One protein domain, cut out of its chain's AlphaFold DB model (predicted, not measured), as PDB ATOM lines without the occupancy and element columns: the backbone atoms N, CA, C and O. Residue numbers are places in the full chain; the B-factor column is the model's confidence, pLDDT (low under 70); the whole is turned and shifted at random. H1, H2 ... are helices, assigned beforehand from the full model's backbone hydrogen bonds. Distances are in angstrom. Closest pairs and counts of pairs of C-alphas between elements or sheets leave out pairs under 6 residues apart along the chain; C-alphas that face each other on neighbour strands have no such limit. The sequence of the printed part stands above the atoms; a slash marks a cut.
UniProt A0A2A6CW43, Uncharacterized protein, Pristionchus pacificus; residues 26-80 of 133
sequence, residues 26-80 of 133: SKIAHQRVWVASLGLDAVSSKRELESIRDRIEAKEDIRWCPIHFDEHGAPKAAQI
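This is residues 26 to 80 of the 133 residues of an uncharacterized protein of Pristionchus pacificus (UniProt A0A2A6CW43). A short helix H1 and a longer helix H2 pack at a steep angle, and a long stretch without a named element, residues 58 to 80, folds back from the end of H2 and wraps round to the other side of H1. The printed part has 55 residues with two named helices, H1 then H2, and no named strand; the class is all helix, though just 25 residues are in named elements. It is compact, radius of gyration of the C-alphas 11.4 A, spanning 30 by 24 by 17 A.

H1, residues 28 to 36, begins at C-alpha 28 (99.794, 64.103, 14.833) and is 12.1 A long. H2, residues 42 to 57, is 22.6 A long and ends at C-alpha 57 (98.425, 73.240, 4.609).

H1 touches residues 45 to 49 alone of H2; the closest C-alphas, of Val 35 and Ser 45, are 6.1 A apart. Their lines stand at a steep tilt of 55 degrees, opposite ways. In H1 and H2 every O i to N i+4 pair is within hydrogen-bond range.

The C-alphas farthest apart, of Lys 59 and Ile 80, are 31.1 A apart. Residues 54 to 59, of which 54 to 57 belong to H2, stand free. The link H1 to H2 is tight. The printed part has no cut; pLDDT is under 70 at residues 78 to 80.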
ATOM      1  N   SER A  26     102.724  66.290  10.103       90.88
ATOM      2  CA  SER A  26     103.484  65.065  10.384       90.88
ATOM      3  C   SER A  26     103.537  64.683  11.873       90.88
ATOM      4  O   SER A  26     103.798  63.530  12.201       90.88
ATOM      5  N   LYS A  27     103.273  65.615  12.799       91.56
ATOM      6  CA  LYS A  27     103.363  65.415  14.258       91.56
ATOM      7  C   LYS A  27     101.984  65.275  14.905       91.56
ATOM      8  O   LYS A  27     101.638  66.012  15.829       91.56
ATOM      9  N   ILE A  28     101.203  64.300  14.442       90.75
ATOM     10  CA  ILE A  28      99.794  64.103  14.833       90.75
ATOM     11  C   ILE A  28      99.599  64.018  16.353       90.75
ATOM     12  O   ILE A  28      98.685  64.648  16.885       90.75
ATOM     13  N   ALA A  29     100.456  63.276  17.062       88.88
ATOM     14  CA  ALA A  29     100.356  63.128  18.514       88.88
ATOM     15  C   ALA A  29     100.450  64.484  19.235       88.88
ATOM     16  O   ALA A  29      99.627  64.792  20.092       88.88
ATOM     17  N   HIS A  30     101.393  65.341  18.830       90.25
ATOM     18  CA  HIS A  30     101.557  66.662  19.433       90.25
ATOM     19  C   HIS A  30     100.386  67.590  19.093       90.25
ATOM     20  O   HIS A  30      99.944  68.337  19.961       90.25
ATOM     21  N   GLN A  31      99.846  67.524  17.868       91.69
ATOM     22  CA  GLN A  31      98.668  68.317  17.500       91.69
ATOM     23  C   GLN A  31      97.461  67.960  18.375       91.69
ATOM     24  O   GLN A  31      96.773  68.851  18.868       91.69
ATOM     25  N   ARG A  32      97.237  66.661  18.618       90.31
ATOM     26  CA  ARG A  32      96.164  66.191  19.503       90.31
ATOM     27  C   ARG A  32      96.333  66.709  20.925       90.31
ATOM     28  O   ARG A  32      95.357  67.166  21.497       90.31
ATOM     29  N   VAL A  33      97.550  66.687  21.472       90.31
ATOM     30  CA  VAL A  33      97.831  67.210  22.821       90.31
ATOM     31  C   VAL A  33      97.545  68.711  22.908       90.31
ATOM     32  O   VAL A  33      96.932  69.163  23.869       90.31
ATOM     33  N   TRP A  34      97.929  69.486  21.890       92.12
ATOM     34  CA  TRP A  34      97.629  70.919  21.838       92.12
ATOM     35  C   TRP A  34      96.126  71.175  21.780       92.12
ATOM     36  O   TRP A  34      95.611  71.941  22.584       92.12
ATOM     37  N   VAL A  35      95.403  70.501  20.888       91.25
ATOM     38  CA  VAL A  35      93.949  70.675  20.766       91.25
ATOM     39  C   VAL A  35      93.205  70.180  22.008       91.25
ATOM     40  O   VAL A  35      92.279  70.844  22.463       91.25
ATOM     41  N   ALA A  36      93.639  69.080  22.624       87.81
ATOM     42  CA  ALA A  36      93.077  68.600  23.887       87.81
ATOM     43  C   ALA A  36      93.234  69.638  25.009       87.81
ATOM     44  O   ALA A  36      92.367  69.771  25.871       87.81
ATOM     45  N   SER A  37      94.298  70.444  24.957       88.88
ATOM     46  CA  SER A  37      94.515  71.534  25.902       88.88
ATOM     47  C   SER A  37      93.473  72.654  25.791       88.88
ATOM     48  O   SER A  37      93.397  73.502  26.677       88.88
ATOM     49  N   LEU A  38      92.651  72.681  24.740       87.94
ATOM     50  CA  LEU A  38      91.586  73.668  24.577       87.94
ATOM     51  C   LEU A  38      90.381  73.391  25.486       87.94
ATOM     52  O   LEU A  38      89.567  74.299  25.652       87.94
ATOM     53  N   GLY A  39      90.280  72.185  26.063       87.44
ATOM     54  CA  GLY A  39      89.153  71.770  26.906       87.44
ATOM     55  C   GLY A  39      87.839  71.613  26.137       87.44
ATOM     56  O   GLY A  39      86.771  71.777  26.714       87.44
ATOM     57  N   LEU A  40      87.917  71.362  24.826       88.12
ATOM     58  CA  LEU A  40      86.757  71.136  23.965       88.12
ATOM     59  C   LEU A  40      86.271  69.685  24.094       88.12
ATOM     60  O   LEU A  40      87.058  68.784  24.383       88.12
ATOM     61  N   ASP A  41      84.993  69.439  23.803       90.12
ATOM     62  CA  ASP A  41      84.478  68.075  23.657       90.12
ATOM     63  C   ASP A  41      85.158  67.343  22.481       90.12
ATOM     64  O   ASP A  41      85.860  67.946  21.663       90.12
ATOM     65  N   ALA A  42      84.972  66.026  22.380       87.19
ATOM     66  CA  ALA A  42      85.644  65.213  21.368       87.19
ATOM     67  C   ALA A  42      85.293  65.618  19.921       87.19
ATOM     68  O   ALA A  42      86.163  65.575  19.046       87.19
ATOM     69  N   VAL A  43      84.048  66.030  19.662       91.56
ATOM     70  CA  VAL A  43      83.577  66.425  18.327       91.56
ATOM     71  C   VAL A  43      84.166  67.783  17.958       91.56
ATOM     72  O   VAL A  43      84.779  67.923  16.896       91.56
ATOM     73  N   SER A  44      84.062  68.757  18.860       91.88
ATOM     74  CA  SER A  44      84.637  70.091  18.677       91.88
ATOM     75  C   SER A  44      86.159  70.043  18.567       91.88
ATOM     76  O   SER A  44      86.730  70.702  17.702       91.88
ATOM     77  N   SER A  45      86.826  69.208  19.368       89.94
ATOM     78  CA  SER A  45      88.271  68.977  19.282       89.94
ATOM     79  C   SER A  45      88.672  68.432  17.914       89.94
ATOM     80  O   SER A  45      89.634  68.904  17.314       89.94
ATOM     81  N   LYS A  46      87.935  67.447  17.384       91.81
ATOM     82  CA  LYS A  46      88.221  66.896  16.054       91.81
ATOM     83  C   LYS A  46      88.073  67.966  14.970       91.81
ATOM     84  O   LYS A  46      88.989  68.132  14.169       91.81
ATOM     85  N   ARG A  47      86.971  68.718  14.999       94.31
ATOM     86  CA  ARG A  47      86.686  69.782  14.028       94.31
ATOM     87  C   ARG A  47      87.726  70.903  14.076       94.31
ATOM     88  O   ARG A  47      88.165  71.383  13.036       94.31
ATOM     89  N   GLU A  48      88.151  71.289  15.275       92.25
ATOM     90  CA  GLU A  48      89.198  72.293  15.468       92.25
ATOM     91  C   GLU A  48      90.552  71.795  14.947       92.25
ATOM     92  O   GLU A  48      91.274  72.530  14.272       92.25
ATOM     93  N   LEU A  49      90.891  70.527  15.198       92.88
ATOM     94  CA  LEU A  49      92.113  69.919  14.677       92.88
ATOM     95  C   LEU A  49      92.130  69.888  13.142       92.88
ATOM     96  O   LEU A  49      93.168  70.174  12.549       92.88
ATOM     97  N   GLU A  50      91.009  69.542  12.508       94.50
ATOM     98  CA  GLU A  50      90.857  69.572  11.047       94.50
ATOM     99  C   GLU A  50      91.043  71.000  10.514       94.50
ATOM    100  O   GLU A  50      91.925  71.228   9.689       94.50
ATOM    101  N   SER A  51      90.355  71.984  11.101       94.31
ATOM    102  CA  SER A  51      90.503  73.393  10.712       94.31
ATOM    103  C   SER A  51      91.945  73.904  10.830       94.31
ATOM    104  O   SER A  51      92.447  74.601   9.947       94.31
ATOM    105  N   ILE A  52      92.646  73.552  11.911       92.19
ATOM    106  CA  ILE A  52      94.047  73.940  12.106       92.19
ATOM    107  C   ILE A  52      94.955  73.286  11.055       92.19
ATOM    108  O   ILE A  52      95.885  73.932  10.572       92.19
ATOM    109  N   ARG A  53      94.699  72.030  10.676       93.88
ATOM    110  CA  ARG A  53      95.487  71.324   9.654       93.88
ATOM    111  C   ARG A  53      95.338  71.944   8.275       93.88
ATOM    112  O   ARG A  53      96.363  72.119   7.617       93.88
ATOM    113  N   ASP A  54      94.121  72.315   7.891       94.81
ATOM    114  CA  ASP A  54      93.844  72.986   6.616       94.81
ATOM    115  C   ASP A  54      94.584  74.326   6.538       94.81
ATOM    116  O   ASP A  54      95.231  74.660   5.547       94.81
ATOM    117  N   ARG A  55      94.578  75.081   7.641       92.69
ATOM    118  CA  ARG A  55      95.318  76.344   7.757       92.69
ATOM    119  C   ARG A  55      96.834  76.147   7.657       92.69
ATOM    120  O   ARG A  55      97.515  76.931   7.000       92.69
ATOM    121  N   ILE A  56      97.376  75.089   8.263       91.62
ATOM    122  CA  ILE A  56      98.802  74.738   8.135       91.62
ATOM    123  C   ILE A  56      99.144  74.342   6.696       91.62
ATOM    124  O   ILE A  56     100.194  74.740   6.191       91.62
ATOM    125  N   GLU A  57      98.268  73.593   6.024       93.25
ATOM    126  CA  GLU A  57      98.425  73.240   4.609       93.25
ATOM    127  C   GLU A  57      98.418  74.488   3.713       93.25
ATOM    128  O   GLU A  57      99.271  74.630   2.835       93.25
ATOM    129  N   ALA A  58      97.571  75.469   4.038       93.06
ATOM    130  CA  ALA A  58      97.564  76.801   3.435       93.06
ATOM    131  C   ALA A  58      98.791  77.671   3.805       93.06
ATOM    132  O   ALA A  58      98.852  78.849   3.443       93.06
ATOM    133  N   LYS A  59      99.793  77.105   4.493       90.12
ATOM    134  CA  LYS A  59     101.026  77.767   4.954       90.12
ATOM    135  C   LYS A  59     100.773  78.905   5.947       90.12
ATOM    136  O   LYS A  59     101.587  79.827   6.061       90.12
ATOM    137  N   GLU A  60      99.671  78.841   6.691       90.19
ATOM    138  CA  GLU A  60      99.411  79.770   7.784       90.19
ATOM    139  C   GLU A  60     100.332  79.472   8.976       90.19
ATOM    140  O   GLU A  60     100.495  78.337   9.422       90.19
ATOM    141  N   ASP A  61     100.943  80.519   9.525       88.19
ATOM    142  CA  ASP A  61     101.811  80.413  10.697       88.19
ATOM    143  C   ASP A  61     100.986  80.575  11.974       88.19
ATOM    144  O   ASP A  61     100.768  81.675  12.485       88.19
ATOM    145  N   ILE A  62     100.528  79.440  12.488       90.94
ATOM    146  CA  ILE A  62      99.739  79.367  13.713       90.94
ATOM    147  C   ILE A  62     100.694  79.298  14.903       90.94
ATOM    148  O   ILE A  62     101.536  78.402  14.994       90.94
ATOM    149  N   ARG A  63     100.565  80.243  15.842       91.31
ATOM    150  CA  ARG A  63     101.422  80.311  17.035       91.31
ATOM    151  C   ARG A  63     100.633  80.471  18.310       91.31
ATOM    152  O   ARG A  63      99.680  81.244  18.348       91.31
ATOM    153  N   TRP A  64     101.069  79.806  19.370       91.44
ATOM    154  CA  TRP A  64     100.526  79.966  20.714       91.44
ATOM    155  C   TRP A  64     101.564  80.589  21.638       91.44
ATOM    156  O   TRP A  64     102.759  80.317  21.564       91.44
ATOM    157  N   CYS A  65     101.089  81.466  22.499       90.56
ATOM    158  CA  CYS A  65     101.865  82.256  23.427       90.56
ATOM    159  C   CYS A  65     102.297  81.403  24.636       90.56
ATOM    160  O   CYS A  65     101.584  80.467  25.004       90.56
ATOM    161  N   PRO A  66     103.453  81.700  25.262       89.00
ATOM    162  CA  PRO A  66     104.076  80.837  26.270       89.00
ATOM    163  C   PRO A  66     103.208  80.626  27.517       89.00
ATOM    164  O   PRO A  66     103.332  79.604  28.177       89.00
ATOM    165  N   ILE A  67     102.274  81.540  27.800       89.19
ATOM    166  CA  ILE A  67     101.318  81.433  28.913       89.19
ATOM    167  C   ILE A  67     100.462  80.158  28.863       89.19
ATOM    168  O   ILE A  67     100.006  79.684  29.901       89.19
ATOM    169  N   HIS A  68     100.254  79.603  27.663       89.69
ATOM    170  CA  HIS A  68      99.485  78.378  27.452       89.69
ATOM    171  C   HIS A  68     100.308  77.113  27.674       89.69
ATOM    172  O   HIS A  68      99.760  76.028  27.545       89.69
ATOM    173  N   PHE A  69     101.594  77.231  27.994       89.12
ATOM    174  CA  PHE A  69     102.478  76.102  28.228       89.12
ATOM    175  C   PHE A  69     102.907  76.058  29.692       89.12
ATOM    176  O   PHE A  69     102.927  77.078  30.393       89.12
ATOM    177  N   ASP A  70     103.189  74.856  30.173       87.50
ATOM    178  CA  ASP A  70     103.861  74.624  31.445       87.50
ATOM    179  C   ASP A  70     105.380  74.800  31.317       87.50
ATOM    180  O   ASP A  70     105.913  75.133  30.253       87.50
ATOM    181  N   GLU A  71     106.075  74.617  32.437       84.94
ATOM    182  CA  GLU A  71     107.534  74.681  32.518       84.94
ATOM    183  C   GLU A  71     108.230  73.627  31.641       84.94
ATOM    184  O   GLU A  71     109.295  73.892  31.083       84.94
ATOM    185  N   HIS A  72     107.588  72.476  31.429       81.69
ATOM    186  CA  HIS A  72     108.064  71.408  30.548       81.69
ATOM    187  C   HIS A  72     107.761  71.687  29.068       81.69
ATOM    188  O   HIS A  72     108.252  70.998  28.171       81.69
ATOM    189  N   GLY A  73     106.988  72.734  28.778       79.75
ATOM    190  CA  GLY A  73     106.614  73.123  27.434       79.75
ATOM    191  C   GLY A  73     105.461  72.322  26.833       79.75
ATOM    192  O   GLY A  73     105.240  72.432  25.620       79.75
ATOM    193  N   ALA A  74     104.741  71.548  27.641       83.75
ATOM    194  CA  ALA A  74     103.479  70.947  27.252       83.75
ATOM    195  C   ALA A  74     102.353  71.985  27.395       83.75
ATOM    196  O   ALA A  74     102.402  72.864  28.259       83.75
ATOM    197  N   PRO A  75     101.357  71.967  26.498       86.31
ATOM    198  CA  PRO A  75     100.250  72.900  26.577       86.31
ATOM    199  C   PRO A  75      99.413  72.574  27.820       86.31
ATOM    200  O   PRO A  75      98.961  71.444  28.005       86.31
ATOM    201  N   LYS A  76      99.212  73.575  28.678       86.62
ATOM    202  CA  LYS A  76      98.368  73.469  29.865       86.62
ATOM    203  C   LYS A  76      96.970  73.097  29.412       86.62
ATOM    204  O   LYS A  76      96.388  73.793  28.573       86.62
ATOM    205  N   ALA A  77      96.429  72.022  29.980       77.00
ATOM    206  CA  ALA A  77      95.011  71.750  29.855       77.00
ATOM    207  C   ALA A  77      94.257  73.008  30.291       77.00
ATOM    208  O   ALA A  77      94.555  73.571  31.349       77.00
ATOM    209  N   ALA A  78      93.325  73.478  29.461       65.12
ATOM    210  CA  ALA A  78      92.345  74.444  29.903       65.12
ATOM    211  C   ALA A  78      91.712  73.822  31.141       65.12
ATOM    212  O   ALA A  78      91.030  72.803  31.050       65.12
ATOM    213  N   GLN A  79      92.011  74.388  32.311       55.94
ATOM    214  CA  GLN A  79      91.199  74.115  33.475       55.94
ATOM    215  C   GLN A  79      89.808  74.536  33.040       55.94
ATOM    216  O   GLN A  79      89.570  75.725  32.805       55.94
ATOM    217  N   ILE A  80      88.940  73.550  32.832       45.50
ATOM    218  CA  ILE A  80      87.515  73.775  32.700       45.50
ATOM    219  C   ILE A  80      87.149  74.350  34.061       45.50
ATOM    220  O   ILE A  80      86.913  73.629  35.023       45.50
TER     221      ILE A  80